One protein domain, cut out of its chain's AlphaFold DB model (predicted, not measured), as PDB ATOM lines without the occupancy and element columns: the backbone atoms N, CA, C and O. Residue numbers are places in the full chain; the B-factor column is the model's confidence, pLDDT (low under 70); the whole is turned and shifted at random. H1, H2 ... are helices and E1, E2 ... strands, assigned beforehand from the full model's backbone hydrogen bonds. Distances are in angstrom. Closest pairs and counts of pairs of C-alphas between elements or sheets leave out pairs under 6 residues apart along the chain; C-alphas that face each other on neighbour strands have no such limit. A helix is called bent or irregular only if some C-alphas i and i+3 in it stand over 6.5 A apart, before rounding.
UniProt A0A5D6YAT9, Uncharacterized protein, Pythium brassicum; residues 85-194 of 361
ATOM      1  N   ASP A  85     -12.341 -23.667  25.737       94.50
ATOM      2  CA  ASP A  85     -13.797 -23.508  25.831       94.50
ATOM      3  C   ASP A  85     -14.505 -24.831  26.146       94.50
ATOM      4  O   ASP A  85     -15.570 -24.844  26.765       94.50
ATOM      5  N   GLU A  86     -13.918 -25.950  25.720       96.50
ATOM      6  CA  GLU A  86     -14.525 -27.275  25.763       96.50
ATOM      7  C   GLU A  86     -13.488 -28.348  26.092       96.50
ATOM      8  O   GLU A  86     -12.321 -28.238  25.711       96.50
ATOM      9  N   ALA A  87     -13.942 -29.401  26.765       94.50
ATOM     10  CA  ALA A  87     -13.161 -30.591  27.054       94.50
ATOM     11  C   ALA A  87     -14.002 -31.855  26.850       94.50
ATOM     12  O   ALA A  87     -15.225 -31.850  27.023       94.50
ATOM     13  N   ASP A  88     -13.326 -32.942  26.495       96.25
ATOM     14  CA  ASP A  88     -13.921 -34.272  26.474       96.25
ATOM     15  C   ASP A  88     -13.785 -34.900  27.865       96.25
ATOM     16  O   ASP A  88     -12.681 -35.146  28.345       96.25
ATOM     17  N   VAL A  89     -14.922 -35.164  28.501       92.06
ATOM     18  CA  VAL A  89     -15.032 -35.891  29.764       92.06
ATOM     19  C   VAL A  89     -15.222 -37.370  29.449       92.06
ATOM     20  O   VAL A  89     -16.177 -37.753  28.761       92.06
ATOM     21  N   LEU A  90     -14.289 -38.186  29.933       93.94
ATOM     22  CA  LEU A  90     -14.277 -39.635  29.781       93.94
ATOM     23  C   LEU A  90     -14.696 -40.276  31.105       93.94
ATOM     24  O   LEU A  90     -14.064 -40.044  32.131       93.94
ATOM     25  N   GLU A  91     -15.754 -41.075  31.071       90.62
ATOM     26  CA  GLU A  91     -16.211 -41.891  32.191       90.62
ATOM     27  C   GLU A  91     -15.830 -43.340  31.887       90.62
ATOM     28  O   GLU A  91     -16.234 -43.888  30.857       90.62
ATOM     29  N   PHE A  92     -15.045 -43.953  32.765       91.94
ATOM     30  CA  PHE A  92     -14.621 -45.347  32.661       91.94
ATOM     31  C   PHE A  92     -15.470 -46.232  33.571       91.94
ATOM     32  O   PHE A  92     -16.076 -45.748  34.529       91.94
ATOM     33  N   GLU A  93     -15.537 -47.527  33.271       91.69
ATOM     34  CA  GLU A  93     -16.176 -48.476  34.183       91.69
ATOM     35  C   GLU A  93     -15.327 -48.634  35.455       91.69
ATOM     36  O   GLU A  93     -14.097 -48.738  35.341       91.69
ATOM     37  N   PRO A  94     -15.944 -48.649  36.650       89.75
ATOM     38  CA  PRO A  94     -15.236 -48.932  37.893       89.75
ATOM     39  C   PRO A  94     -14.604 -50.324  37.866       89.75
ATOM     40  O   PRO A  94     -15.192 -51.269  37.343       89.75
ATOM     41  N   SER A  95     -13.420 -50.464  38.458       88.88
ATOM     42  CA  SER A  95     -12.733 -51.750  38.596       88.88
ATOM     43  C   SER A  95     -12.251 -51.945  40.024       88.88
ATOM     44  O   SER A  95     -11.655 -51.039  40.600       88.88
ATOM     45  N   ALA A  96     -12.433 -53.149  40.563       77.69
ATOM     46  CA  ALA A  96     -11.567 -53.648  41.627       77.69
ATOM     47  C   ALA A  96     -10.184 -53.931  41.001       77.69
ATOM     48  O   ALA A  96     -10.135 -54.193  39.799       77.69
ATOM     49  N   TRP A  97      -9.083 -53.882  41.754       68.81
ATOM     50  CA  TRP A  97      -7.694 -54.098  41.273       68.81
ATOM     51  C   TRP A  97      -6.964 -52.883  40.684       68.81
ATOM     52  O   TRP A  97      -6.422 -52.937  39.579       68.81
ATOM     53  N   THR A  98      -6.859 -51.794  41.441       64.19
ATOM     54  CA  THR A  98      -5.823 -50.787  41.170       64.19
ATOM     55  C   THR A  98      -4.585 -51.006  42.011       64.19
ATOM     56  O   THR A  98      -4.659 -51.441  43.153       64.19
ATOM     57  N   ALA A  99      -3.432 -50.621  41.457       55.84
ATOM     58  CA  ALA A  99      -2.137 -50.571  42.141       55.84
ATOM     59  C   ALA A  99      -2.070 -49.489  43.246       55.84
ATOM     60  O   ALA A  99      -1.000 -48.978  43.570       55.84
ATOM     61  N   THR A 100      -3.217 -49.086  43.787       55.12
ATOM     62  CA  THR A 100      -3.330 -48.101  44.855       55.12
ATOM     63  C   THR A 100      -3.485 -48.838  46.170       55.12
ATOM     64  O   THR A 100      -4.400 -49.642  46.330       55.12
ATOM     65  N   VAL A 101      -2.595 -48.536  47.106       53.38
ATOM     66  CA  VAL A 101      -2.668 -49.008  48.488       53.38
ATOM     67  C   VAL A 101      -3.920 -48.394  49.096       53.38
ATOM     68  O   VAL A 101      -4.011 -47.172  49.214       53.38
ATOM     69  N   ALA A 102      -4.921 -49.221  49.369       53.16
ATOM     70  CA  ALA A 102      -6.179 -48.745  49.911       53.16
ATOM     71  C   ALA A 102      -5.995 -48.395  51.395       53.16
ATOM     72  O   ALA A 102      -5.376 -49.160  52.139       53.16
ATOM     73  N   SER A 103      -6.572 -47.272  51.827       64.06
ATOM     74  CA  SER A 103      -7.190 -47.207  53.154       64.06
ATOM     75  C   SER A 103      -8.271 -48.295  53.258       64.06
ATOM     76  O   SER A 103      -8.717 -48.792  52.221       64.06
ATOM     77  N   ASP A 104      -8.673 -48.668  54.478       71.44
ATOM     78  CA  ASP A 104      -9.642 -49.740  54.784       71.44
ATOM     79  C   ASP A 104     -10.669 -50.023  53.673       71.44
ATOM     80  O   ASP A 104     -11.315 -49.107  53.166       71.44
ATOM     81  N   GLY A 105     -10.838 -51.292  53.296       78.56
ATOM     82  CA  GLY A 105     -11.795 -51.736  52.275       78.56
ATOM     83  C   GLY A 105     -11.219 -51.904  50.861       78.56
ATOM     84  O   GLY A 105     -10.010 -51.869  50.628       78.56
ATOM     85  N   ILE A 106     -12.107 -52.131  49.887       84.62
ATOM     86  CA  ILE A 106     -11.727 -52.483  48.508       84.62
ATOM     87  C   ILE A 106     -11.267 -51.233  47.739       84.62
ATOM     88  O   ILE A 106     -11.975 -50.221  47.738       84.62
ATOM     89  N   PRO A 107     -10.112 -51.260  47.048       84.56
ATOM     90  CA  PRO A 107      -9.702 -50.156  46.189       84.56
ATOM     91  C   PRO A 107     -10.624 -50.047  44.972       84.56
ATOM     92  O   PRO A 107     -10.877 -51.036  44.278       84.56
ATOM     93  N   VAL A 108     -11.081 -48.827  44.688       86.06
ATOM     94  CA  VAL A 108     -11.855 -48.517  43.480       86.06
ATOM     95  C   VAL A 108     -10.962 -47.825  42.472       86.06
ATOM     96  O   VAL A 108     -10.381 -46.771  42.729       86.06
ATOM     97  N   GLY A 109     -10.890 -48.436  41.301       85.44
ATOM     98  CA  GLY A 109     -10.121 -47.975  40.171       85.44
ATOM     99  C   GLY A 109     -10.943 -47.606  38.958       85.44
ATOM    100  O   GLY A 109     -12.142 -47.867  38.876       85.44
ATOM    101  N   MET A 110     -10.246 -47.063  37.965       87.75
ATOM    102  CA  MET A 110     -10.767 -46.901  36.613       87.75
ATOM    103  C   MET A 110     -10.286 -48.072  35.757       87.75
ATOM    104  O   MET A 110      -9.083 -48.324  35.674       87.75
ATOM    105  N   SER A 111     -11.215 -48.785  35.124       88.00
ATOM    106  CA  SER A 111     -10.872 -49.796  34.124       88.00
ATOM    107  C   SER A 111     -10.380 -49.151  32.822       88.00
ATOM    108  O   SER A 111     -10.548 -47.956  32.578       88.00
ATOM    109  N   ASN A 112      -9.840 -49.973  31.922       87.31
ATOM    110  CA  ASN A 112      -9.533 -49.554  30.551       87.31
ATOM    111  C   ASN A 112     -10.793 -49.433  29.669       87.31
ATOM    112  O   ASN A 112     -10.700 -49.020  28.511       87.31
ATOM    113  N   THR A 113     -11.965 -49.806  30.191       89.88
ATOM    114  CA  THR A 113     -13.226 -49.800  29.454       89.88
ATOM    115  C   THR A 113     -13.902 -48.447  29.606       89.88
ATOM    116  O   THR A 113     -14.289 -48.025  30.695       89.88
ATOM    117  N   LEU A 114     -14.052 -47.744  28.488       91.69
ATOM    118  CA  LEU A 114     -14.740 -46.462  28.445       91.69
ATOM    119  C   LEU A 114     -16.258 -46.684  28.463       91.69
ATOM    120  O   LEU A 114     -16.819 -47.211  27.502       91.69
ATOM    121  N   ARG A 115     -16.927 -46.212  29.516       90.50
ATOM    122  CA  ARG A 115     -18.389 -46.240  29.646       90.50
ATOM    123  C   ARG A 115     -19.042 -45.122  28.842       90.50
ATOM    124  O   ARG A 115     -20.060 -45.329  28.182       90.50
ATOM    125  N   ARG A 116     -18.476 -43.914  28.902       93.00
ATOM    126  CA  ARG A 116     -19.054 -42.731  28.254       93.00
ATOM    127  C   ARG A 116     -17.981 -41.723  27.871       93.00
ATOM    128  O   ARG A 116     -17.041 -41.482  28.614       93.00
ATOM    129  N   ARG A 117     -18.164 -41.063  26.728       95.50
ATOM    130  CA  ARG A 117     -17.415 -39.861  26.340       95.50
ATOM    131  C   ARG A 117     -18.393 -38.744  26.055       95.50
ATOM    132  O   ARG A 117     -19.269 -38.898  25.204       95.50
ATOM    133  N   THR A 118     -18.253 -37.625  26.754       95.62
ATOM    134  CA  THR A 118     -19.078 -36.438  26.518       95.62
ATOM    135  C   THR A 118     -18.216 -35.208  26.341       95.62
ATOM    136  O   THR A 118     -17.277 -34.991  27.090       95.62
ATOM    137  N   ARG A 119     -18.550 -34.383  25.351       96.25
ATOM    138  CA  ARG A 119     -17.904 -33.090  25.141       96.25
ATOM    139  C   ARG A 119     -18.692 -32.026  25.891       96.25
ATOM    140  O   ARG A 119     -19.891 -31.877  25.646       96.25
ATOM    141  N   ARG A 120     -18.052 -31.316  26.820       95.38
ATOM    142  CA  ARG A 120     -18.699 -30.301  27.665       95.38
ATOM    143  C   ARG A 120     -17.924 -28.994  27.671       95.38
ATOM    144  O   ARG A 120     -16.705 -28.979  27.525       95.38
ATOM    145  N   ARG A 121     -18.647 -27.887  27.868       96.25
ATOM    146  CA  ARG A 121     -18.037 -26.571  28.084       96.25
ATOM    147  C   ARG A 121     -17.431 -26.525  29.481       96.25
ATOM    148  O   ARG A 121     -18.136 -26.819  30.447       96.25
ATOM    149  N   LEU A 122     -16.159 -26.140  29.572       92.94
ATOM    150  CA  LEU A 122     -15.396 -26.180  30.826       92.94
ATOM    151  C   LEU A 122     -16.047 -25.327  31.917       92.94
ATOM    152  O   LEU A 122     -16.300 -25.829  33.006       92.94
ATOM    153  N   ASP A 123     -16.437 -24.096  31.584       93.00
ATOM    154  CA  ASP A 123     -17.072 -23.173  32.534       93.00
ATOM    155  C   ASP A 123     -18.368 -23.755  33.143       93.00
ATOM    156  O   ASP A 123     -18.643 -23.579  34.325       93.00
ATOM    157  N   SER A 124     -19.168 -24.484  32.350       92.69
ATOM    158  CA  SER A 124     -20.397 -25.132  32.838       92.69
ATOM    159  C   SER A 124     -20.081 -26.313  33.748       92.69
ATOM    160  O   SER A 124     -20.690 -26.465  34.803       92.69
ATOM    161  N   PHE A 125     -19.119 -27.140  33.339       90.31
ATOM    162  CA  PHE A 125     -18.725 -28.333  34.078       90.31
ATOM    163  C   PHE A 125     -18.099 -27.992  35.437       90.31
ATOM    164  O   PHE A 125     -18.422 -28.624  36.440       90.31
ATOM    165  N   GLU A 126     -17.258 -26.957  35.494       89.75
ATOM    166  CA  GLU A 126     -16.662 -26.484  36.748       89.75
ATOM    167  C   GLU A 126     -17.708 -25.915  37.714       89.75
ATOM    168  O   GLU A 126     -17.644 -26.179  38.916       89.75
ATOM    169  N   ASN A 127     -18.709 -25.196  37.199       91.56
ATOM    170  CA  ASN A 127     -19.809 -24.686  38.018       91.56
ATOM    171  C   ASN A 127     -20.670 -25.819  38.596       91.56
ATOM    172  O   ASN A 127     -21.012 -25.774  39.776       91.56
ATOM    173  N   GLU A 128     -20.984 -26.851  37.802       90.31
ATOM    174  CA  GLU A 128     -21.723 -28.035  38.272       90.31
ATOM    175  C   GLU A 128     -20.973 -28.759  39.397       90.31
ATOM    176  O   GLU A 128     -21.569 -29.140  40.405       90.31
ATOM    177  N   ARG A 129     -19.652 -28.919  39.252       87.56
ATOM    178  CA  ARG A 129     -18.815 -29.611  40.240       87.56
ATOM    179  C   ARG A 129     -18.522 -28.793  41.488       87.56
ATOM    180  O   ARG A 129     -18.103 -29.382  42.475       87.56
ATOM    181  N   CYS A 130     -18.732 -27.479  41.472       87.94
ATOM    182  CA  CYS A 130     -18.402 -26.596  42.590       87.94
ATOM    183  C   CYS A 130     -19.055 -27.044  43.911       87.94
ATOM    184  O   CYS A 130     -18.409 -26.993  44.952       87.94
ATOM    185  N   LEU A 131     -20.287 -27.564  43.847       82.69
ATOM    186  CA  LEU A 131     -21.030 -28.078  45.007       82.69
ATOM    187  C   LEU A 131     -20.519 -29.429  45.534       82.69
ATOM    188  O   LEU A 131     -20.817 -29.787  46.665       82.69
ATOM    189  N   TRP A 132     -19.760 -30.163  44.723       82.62
ATOM    190  CA  TRP A 132     -19.248 -31.507  45.020       82.62
ATOM    191  C   TRP A 132     -17.730 -31.505  45.228       82.62
ATOM    192  O   TRP A 132     -17.086 -32.553  45.196       82.62
ATOM    193  N   ARG A 133     -17.120 -30.319  45.356       84.56
ATOM    194  CA  ARG A 133     -15.694 -30.201  45.648       84.56
ATOM    195  C   ARG A 133     -15.470 -30.504  47.120       84.56
ATOM    196  O   ARG A 133     -15.823 -29.703  47.978       84.56
ATOM    197  N   VAL A 134     -14.821 -31.630  47.366       83.25
ATOM    198  CA  VAL A 134     -14.289 -31.986  48.678       83.25
ATOM    199  C   VAL A 134     -13.096 -31.077  48.970       83.25
ATOM    200  O   VAL A 134     -12.244 -30.854  48.097       83.25
ATOM    201  N   ARG A 135     -13.057 -30.490  50.170       86.06
ATOM    202  CA  ARG A 135     -11.909 -29.675  50.596       86.06
ATOM    203  C   ARG A 135     -10.694 -30.565  50.818       86.06
ATOM    204  O   ARG A 135     -10.821 -31.766  51.021       86.06
ATOM    205  N   ARG A 136      -9.497 -29.975  50.795       85.56
ATOM    206  CA  ARG A 136      -8.264 -30.742  51.010       85.56
ATOM    207  C   ARG A 136      -8.276 -31.430  52.372       85.56
ATOM    208  O   ARG A 136      -7.855 -32.572  52.454       85.56
ATOM    209  N   GLU A 137      -8.731 -30.742  53.410       82.25
ATOM    210  CA  GLU A 137      -8.741 -31.254  54.782       82.25
ATOM    211  C   GLU A 137      -9.661 -32.475  54.893       82.25
ATOM    212  O   GLU A 137      -9.219 -33.537  55.312       82.25
ATOM    213  N   GLU A 138     -10.889 -32.348  54.387       79.75
ATOM    214  CA  GLU A 138     -11.886 -33.423  54.337       79.75
ATOM    215  C   GLU A 138     -11.401 -34.613  53.495       79.75
ATOM    216  O   GLU A 138     -11.544 -35.764  53.892       79.75
ATOM    217  N   TYR A 139     -10.731 -34.337  52.373       79.62
ATOM    218  CA  TYR A 139     -10.109 -35.368  51.545       79.62
ATOM    219  C   TYR A 139      -8.976 -36.109  52.270       79.62
ATOM    220  O   TYR A 139      -8.822 -37.316  52.104       79.62
ATOM    221  N   MET A 140      -8.159 -35.405  53.053       73.69
ATOM    222  CA  MET A 140      -7.062 -36.030  53.796       73.69
ATOM    223  C   MET A 140      -7.566 -36.861  54.979       73.69
ATOM    224  O   MET A 140      -6.904 -37.827  55.347       73.69
ATOM    225  N   GLU A 141      -8.706 -36.489  55.565       70.62
ATOM    226  CA  GLU A 141      -9.298 -37.187  56.709       70.62
ATOM    227  C   GLU A 141     -10.132 -38.405  56.286       70.62
ATOM    228  O   GLU A 141      -9.968 -39.484  56.852       70.62
ATOM    229  N   HIS A 142     -10.981 -38.259  55.265       67.12
ATOM    230  CA  HIS A 142     -11.963 -39.282  54.872       67.12
ATOM    231  C   HIS A 142     -11.673 -39.935  53.512       67.12
ATOM    232  O   HIS A 142     -12.278 -40.943  53.150       67.12
ATOM    233  N   GLY A 143     -10.719 -39.408  52.743       72.81
ATOM    234  CA  GLY A 143     -10.478 -39.851  51.371       72.81
ATOM    235  C   GLY A 143     -11.548 -39.353  50.394       72.81
ATOM    236  O   GLY A 143     -12.294 -38.418  50.669       72.81
ATOM    237  N   TYR A 144     -11.587 -39.942  49.193       70.75
ATOM    238  CA  TYR A 144     -12.573 -39.570  48.164       70.75
ATOM    239  C   TYR A 144     -13.913 -40.300  48.299       70.75
ATOM    240  O   TYR A 144     -14.898 -39.819  47.746       70.75
ATOM    241  N   LEU A 145     -13.928 -41.476  48.932       81.44
ATOM    242  CA  LEU A 145     -15.085 -42.366  49.002       81.44
ATOM    243  C   LEU A 145     -15.004 -43.223  50.262       81.44
ATOM    244  O   LEU A 145     -13.962 -43.835  50.533       81.44
ATOM    245  N   GLU A 146     -16.129 -43.345  50.959       84.94
ATOM    246  CA  GLU A 146     -16.263 -44.262  52.090       84.94
ATOM    247  C   GLU A 146     -16.113 -45.731  51.633       84.94
ATOM    248  O   GLU A 146     -16.394 -46.058  50.472       84.94
ATOM    249  N   PRO A 147     -15.662 -46.657  52.500       84.88
ATOM    250  CA  PRO A 147     -15.584 -48.085  52.171       84.88
ATOM    251  C   PRO A 147     -16.912 -48.667  51.658       84.88
ATOM    252  O   PRO A 147     -16.921 -49.409  50.675       84.88
ATOM    253  N   ASP A 148     -18.033 -48.275  52.267       88.38
ATOM    254  CA  ASP A 148     -19.368 -48.752  51.889       88.38
ATOM    255  C   ASP A 148     -19.800 -48.226  50.512       88.38
ATOM    256  O   ASP A 148     -20.323 -48.976  49.688       88.38
ATOM    257  N   GLU A 149     -19.514 -46.955  50.213       88.88
ATOM    258  CA  GLU A 149     -19.794 -46.362  48.899       88.88
ATOM    259  C   GLU A 149     -18.968 -47.037  47.799       88.88
ATOM    260  O   GLU A 149     -19.447 -47.267  46.687       88.88
ATOM    261  N   ARG A 150     -17.722 -47.408  48.111       88.25
ATOM    262  CA  ARG A 150     -16.865 -48.167  47.195       88.25
ATOM    263  C   ARG A 150     -17.457 -49.534  46.870       88.25
ATOM    264  O   ARG A 150     -17.456 -49.921  45.700       88.25
ATOM    265  N   LEU A 151     -17.984 -50.238  47.870       89.38
ATOM    266  CA  LEU A 151     -18.677 -51.510  47.664       89.38
ATOM    267  C   LEU A 151     -19.913 -51.332  46.782       89.38
ATOM    268  O   LEU A 151     -20.042 -52.044  45.788       89.38
ATOM    269  N   GLU A 152     -20.758 -50.342  47.076       92.25
ATOM    270  CA  GLU A 152     -21.960 -50.059  46.284       92.25
ATOM    271  C   GLU A 152     -21.618 -49.775  44.812       92.25
ATOM    272  O   GLU A 152     -22.243 -50.323  43.898       92.25
ATOM    273  N   ILE A 153     -20.578 -48.973  44.558       91.06
ATOM    274  CA  ILE A 153     -20.117 -48.671  43.198       91.06
ATOM    275  C   ILE A 153     -19.693 -49.950  42.471       91.06
ATOM    276  O   ILE A 153     -20.091 -50.160  41.322       91.06
ATOM    277  N   LEU A 154     -18.906 -50.810  43.115       91.38
ATOM    278  CA  LEU A 154     -18.398 -52.028  42.489       91.38
ATOM    279  C   LEU A 154     -19.501 -53.078  42.280       91.38
ATOM    280  O   LEU A 154     -19.554 -53.703  41.219       91.38
ATOM    281  N   GLU A 155     -20.425 -53.224  43.228       92.69
ATOM    282  CA  GLU A 155     -21.614 -54.068  43.062       92.69
ATOM    283  C   GLU A 155     -22.491 -53.568  41.909       92.69
ATOM    284  O   GLU A 155     -22.918 -54.358  41.062       92.69
ATOM    285  N   SER A 156     -22.695 -52.249  41.806       92.00
ATOM    286  CA  SER A 156     -23.446 -51.640  40.699       92.00
ATOM    287  C   SER A 156     -22.759 -51.818  39.338       92.00
ATOM    288  O   SER A 156     -23.430 -51.846  38.304       92.00
ATOM    289  N   ALA A 157     -21.432 -51.986  39.328       90.25
ATOM    290  CA  ALA A 157     -20.652 -52.329  38.141       90.25
ATOM    291  C   ALA A 157     -20.765 -53.819  37.758       90.25
ATOM    292  O   ALA A 157     -20.238 -54.230  36.726       90.25
ATOM    293  N   GLY A 158     -21.473 -54.628  38.552       91.44
ATOM    294  CA  GLY A 158     -21.700 -56.049  38.293       91.44
ATOM    295  C   GLY A 158     -20.596 -56.966  38.821       91.44
ATOM    296  O   GLY A 158     -20.549 -58.138  38.438       91.44
ATOM    297  N   LEU A 159     -19.710 -56.469  39.691       90.75
ATOM    298  CA  LEU A 159     -18.744 -57.324  40.379       90.75
ATOM    299  C   LEU A 159     -19.472 -58.195  41.403       90.75
ATOM    300  O   LEU A 159     -20.297 -57.724  42.183       90.75
ATOM    301  N   SER A 160     -19.174 -59.493  41.395       93.56
ATOM    302  CA  SER A 160     -19.808 -60.425  42.322       93.56
ATOM    303  C   SER A 160     -19.252 -60.252  43.735       93.56
ATOM    304  O   SER A 160     -18.051 -60.053  43.919       93.56
ATOM    305  N   ALA A 161     -20.106 -60.427  44.744       90.00
ATOM    306  CA  ALA A 161     -19.708 -60.358  46.152       90.00
ATOM    307  C   ALA A 161     -18.536 -61.303  46.497       90.00
ATOM    308  O   ALA A 161     -17.699 -60.979  47.333       90.00
ATOM    309  N   ALA A 162     -18.429 -62.452  45.817       91.38
ATOM    310  CA  ALA A 162     -17.312 -63.382  45.989       91.38
ATOM    311  C   ALA A 162     -15.974 -62.790  45.511       91.38
ATOM    312  O   ALA A 162     -14.959 -62.940  46.189       91.38
ATOM    313  N   VAL A 163     -15.975 -62.101  44.364       90.38
ATOM    314  CA  VAL A 163     -14.785 -61.405  43.853       90.38
ATOM    315  C   VAL A 163     -14.428 -60.246  44.773       90.38
ATOM    316  O   VAL A 163     -13.263 -60.112  45.134       90.38
ATOM    317  N   LEU A 164     -15.418 -59.462  45.201       90.75
ATOM    318  CA  LEU A 164     -15.215 -58.344  46.123       90.75
ATOM    319  C   LEU A 164     -14.595 -58.805  47.446       90.75
ATOM    320  O   LEU A 164     -13.537 -58.313  47.823       90.75
ATOM    321  N   SER A 165     -15.164 -59.830  48.084       90.56
ATOM    322  CA  SER A 165     -14.615 -60.389  49.326       90.56
ATOM    323  C   SER A 165     -13.189 -60.924  49.154       90.56
ATOM    324  O   SER A 165     -12.356 -60.783  50.048       90.56
ATOM    325  N   HIS A 166     -12.876 -61.527  48.003       90.19
ATOM    326  CA  HIS A 166     -11.514 -61.970  47.713       90.19
ATOM    327  C   HIS A 166     -10.541 -60.789  47.578       90.19
ATOM    328  O   HIS A 166      -9.469 -60.822  48.178       90.19
ATOM    329  N   VAL A 167     -10.922 -59.738  46.840       89.44
ATOM    330  CA  VAL A 167     -10.094 -58.531  46.671       89.44
ATOM    331  C   VAL A 167      -9.866 -57.839  48.012       89.44
ATOM    332  O   VAL A 167      -8.752 -57.406  48.294       89.44
ATOM    333  N   GLU A 168     -10.899 -57.745  48.844       87.94
ATOM    334  CA  GLU A 168     -10.811 -57.155  50.178       87.94
ATOM    335  C   GLU A 168      -9.791 -57.894  51.047       87.94
ATOM    336  O   GLU A 168      -8.852 -57.284  51.559       87.94
ATOM    337  N   LYS A 169      -9.911 -59.226  51.136       88.06
ATOM    338  CA  LYS A 169      -8.968 -60.067  51.887       88.06
ATOM    339  C   LYS A 169      -7.539 -59.917  51.382       88.06
ATOM    340  O   LYS A 169      -6.617 -59.809  52.186       88.06
ATOM    341  N   GLU A 170      -7.353 -59.896  50.066       88.06
ATOM    342  CA  GLU A 170      -6.027 -59.748  49.472       88.06
ATOM    343  C   GLU A 170      -5.444 -58.350  49.718       88.06
ATOM    344  O   GLU A 170      -4.261 -58.218  50.019       88.06
ATOM    345  N   THR A 171      -6.277 -57.308  49.683       86.00
ATOM    346  CA  THR A 171      -5.866 -55.933  50.003       86.00
ATOM    347  C   THR A 171      -5.421 -55.822  51.459       86.00
ATOM    348  O   THR A 171      -4.356 -55.268  51.732       86.00
ATOM    349  N   ILE A 172      -6.180 -56.406  52.391       84.06
ATOM    350  CA  ILE A 172      -5.815 -56.467  53.812       84.06
ATOM    351  C   ILE A 172      -4.492 -57.219  53.989       84.06
ATOM    352  O   ILE A 172      -3.603 -56.737  54.690       84.06
ATOM    353  N   ARG A 173      -4.326 -58.364  53.314       87.81
ATOM    354  CA  ARG A 173      -3.090 -59.158  53.359       87.81
ATOM    355  C   ARG A 173      -1.879 -58.356  52.878       87.81
ATOM    356  O   ARG A 173      -0.865 -58.332  53.570       87.81
ATOM    357  N   ILE A 174      -1.986 -57.687  51.727       84.31
ATOM    358  CA  ILE A 174      -0.911 -56.861  51.150       84.31
ATOM    359  C   ILE A 174      -0.586 -55.676  52.061       84.31
ATOM    360  O   ILE A 174       0.585 -55.376  52.292       84.31
ATOM    361  N   ASN A 175      -1.608 -55.001  52.591       81.50
ATOM    362  CA  ASN A 175      -1.409 -53.887  53.509       81.50
ATOM    363  C   ASN A 175      -0.687 -54.354  54.770       81.50
ATOM    364  O   ASN A 175       0.303 -53.738  55.151       81.50
ATOM    365  N   ARG A 176      -1.122 -55.462  55.376       82.94
ATOM    366  CA  ARG A 176      -0.457 -56.064  56.536       82.94
ATOM    367  C   ARG A 176       1.005 -56.401  56.240       82.94
ATOM    368  O   ARG A 176       1.873 -55.985  56.993       82.94
ATOM    369  N   GLU A 177       1.286 -57.073  55.125       83.81
ATOM    370  CA  GLU A 177       2.657 -57.393  54.700       83.81
ATOM    371  C   GLU A 177       3.506 -56.123  54.520       83.81
ATOM    372  O   GLU A 177       4.683 -56.092  54.880       83.81
ATOM    373  N   ARG A 178       2.913 -55.034  54.018       80.81
ATOM    374  CA  ARG A 178       3.576 -53.729  53.917       80.81
ATOM    375  C   ARG A 178       3.852 -53.106  55.287       80.81
ATOM    376  O   ARG A 178       4.938 -52.576  55.484       80.81
ATOM    377  N   TRP A 179       2.895 -53.156  56.210       76.69
ATOM    378  CA  TRP A 179       3.081 -52.674  57.581       76.69
ATOM    379  C   TRP A 179       4.174 -53.465  58.305       76.69
ATOM    380  O   TRP A 179       5.034 -52.873  58.946       76.69
ATOM    381  N   GLU A 180       4.187 -54.787  58.139       79.06
ATOM    382  CA  GLU A 180       5.193 -55.676  58.726       79.06
ATOM    383  C   GLU A 180       6.581 -55.498  58.083       79.06
ATOM    384  O   GLU A 180       7.593 -55.597  58.771       79.06
ATOM    385  N   SER A 181       6.650 -55.216  56.775       76.31
ATOM    386  CA  SER A 181       7.917 -55.004  56.055       76.31
ATOM    387  C   SER A 181       8.462 -53.580  56.156       76.31
ATOM    388  O   SER A 181       9.647 -53.368  55.884       76.31
ATOM    389  N   ASN A 182       7.653 -52.602  56.569       75.50
ATOM    390  CA  ASN A 182       8.118 -51.241  56.803       75.50
ATOM    391  C   ASN A 182       8.695 -51.083  58.219       75.50
ATOM    392  O   ASN A 182       8.202 -50.302  59.033       75.50
ATOM    393  N   GLU A 183       9.774 -51.824  58.491       67.12
ATOM    394  CA  GLU A 183      10.553 -51.760  59.736       67.12
ATOM    395  C   GLU A 183      10.928 -50.312  60.104       67.12
ATOM    396  O   GLU A 183      10.925 -49.950  61.276       67.12
ATOM    397  N   TYR A 184      11.162 -49.455  59.103       59.97
ATOM    398  CA  TYR A 184      11.485 -48.041  59.293       59.97
ATOM    399  C   TYR A 184      10.312 -47.208  59.825       59.97
ATOM    400  O   TYR A 184      10.526 -46.423  60.748       59.97
ATOM    401  N   ASP A 185       9.088 -47.376  59.311       68.62
ATOM    402  CA  ASP A 185       7.914 -46.690  59.883       68.62
ATOM    403  C   ASP A 185       7.653 -47.175  61.309       68.62
ATOM    404  O   ASP A 185       7.356 -46.363  62.184       68.62
ATOM    405  N   LEU A 186       7.844 -48.474  61.569       64.00
ATOM    406  CA  LEU A 186       7.745 -49.046  62.911       64.00
ATOM    407  C   LEU A 186       8.774 -48.396  63.858       64.00
ATOM    408  O   LEU A 186       8.428 -47.923  64.941       64.00
ATOM    409  N   MET A 187      10.035 -48.290  63.428       67.75
ATOM    410  CA  MET A 187      11.101 -47.629  64.186       67.75
ATOM    411  C   MET A 187      10.800 -46.145  64.443       67.75
ATOM    412  O   MET A 187      11.006 -45.672  65.560       67.75
ATOM    413  N   TYR A 188      10.291 -45.407  63.455       63.84
ATOM    414  CA  TYR A 188       9.927 -43.997  63.629       63.84
ATOM    415  C   TYR A 188       8.710 -43.811  64.542       63.84
ATOM    416  O   TYR A 188       8.728 -42.932  65.404       63.84
ATOM    417  N   GLN A 189       7.678 -44.646  64.403       64.94
ATOM    418  CA  GLN A 189       6.455 -44.568  65.204       64.94
ATOM    419  C   GLN A 189       6.715 -44.858  66.686       64.94
ATOM    420  O   GLN A 189       6.131 -44.203  67.551       64.94
ATOM    421  N   PHE A 190       7.625 -45.786  66.988       66.44
ATOM    422  CA  PHE A 190       8.029 -46.098  68.363       66.44
ATOM    423  C   PHE A 190       9.211 -45.257  68.868       66.44
ATOM    424  O   PHE A 190       9.676 -45.467  69.988       66.44
ATOM    425  N   GLY A 191       9.709 -44.298  68.076       61.69
ATOM    426  CA  GLY A 191      10.865 -43.474  68.450       61.69
ATOM    427  C   GLY A 191      12.161 -44.275  68.643       61.69
ATOM    428  O   GLY A 191      13.085 -43.803  69.297       61.69
ATOM    429  N   LEU A 192      12.212 -45.492  68.092       63.44
ATOM    430  CA  LEU A 192      13.370 -46.390  68.078       63.44
ATOM    431  C   LEU A 192      14.275 -46.148  66.867       63.44
ATOM    432  O   LEU A 192      15.364 -46.713  66.790       63.44
ATOM    433  N   GLY A 193      13.837 -45.317  65.921       63.97
ATOM    434  CA  GLY A 193      14.716 -44.745  64.918       63.97
ATOM    435  C   GLY A 193      15.785 -43.943  65.636       63.97
ATOM    436  O   GLY A 193      15.493 -42.862  66.141       63.97
ATOM    437  N   GLU A 194      17.004 -44.483  65.707       59.34
ATOM    438  CA  GLU A 194      18.183 -43.720  66.095       59.34
ATOM    439  C   GLU A 194      18.252 -42.517  65.151       59.34
ATOM    440  O   GLU A 194      18.734 -42.616  64.022       59.34
TER     441      GLU A 194
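AT A GLANCE: This is residues 85 to 194 of the 361 residues of an uncharacterized protein of Pythium brassicum (UniProt A0A5D6YAT9). A long two-stranded hairpin, E1 and E2, forms one side of a loose, open frame; H1 turns off one end of it, H2 follows, and H3 packs by the hairpin's other end. From there the long helix H4 leads away to small H5 at the far end. The printed part has 110 residues, with two named strands and then five named helices, class mixed; the sheet is antiparallel. It is loose, with a radius of gyration of the C-alphas of 18.2 A, and spans 55 by 35 by 22 A.

IN THESE COORDINATES: E1, residues 86 to 95, measures 27.7 A and begins at C-alpha 86 (-14.525, -27.275, 25.763). E2, residues 109 to 121, measures 25.8 A and bends by 96 degrees at residue 112. H1 is residues 122 to 132, H2 136 to 142 and H3 147 to 156. H4, residues 161 to 181, measures 29.8 A. H5, residues 183 to 189, ends at C-alpha 189 (6.455, -44.568, 65.204). H1 is only just irregular: C-alphas 128 and 131 are 6.8 A apart.

HOW THE PARTS SIT: E1 and E2 are antiparallel at 157 degrees; N 89 and O 118 are 2.8 A apart, within hydrogen-bond range. The closest C-alphas of E1 and H3 are those of Pro 94 and Leu 154, 6.4 A. H3 and H4, a helical hairpin, only just touch, with 3 pairs of C-alphas within 8 A, through residues 161 to 164 of H4 alone; the closest C-alphas are those of Glu 155 and Ala 161, 7.3 A. They run opposite ways at a steep tilt of 38 degrees, only just beyond shallow. H4 and H5 are close but not clearly touching, C-alphas of Trp 179 and Leu 186 8.0 A apart. H2 is apart from H1 and H3. Every O i to N i+4 pair is within range in H2, H3, H4 and H5; in H1, 5 of 7.

THE WHOLE: The farthest C-alphas, of Arg 119 and Glu 194, are 55.6 A apart. The printed part has no cut; the link E1 to E2 is long. The pLDDT is under 70 at residues 97 to 103, 142 and 183 to 194.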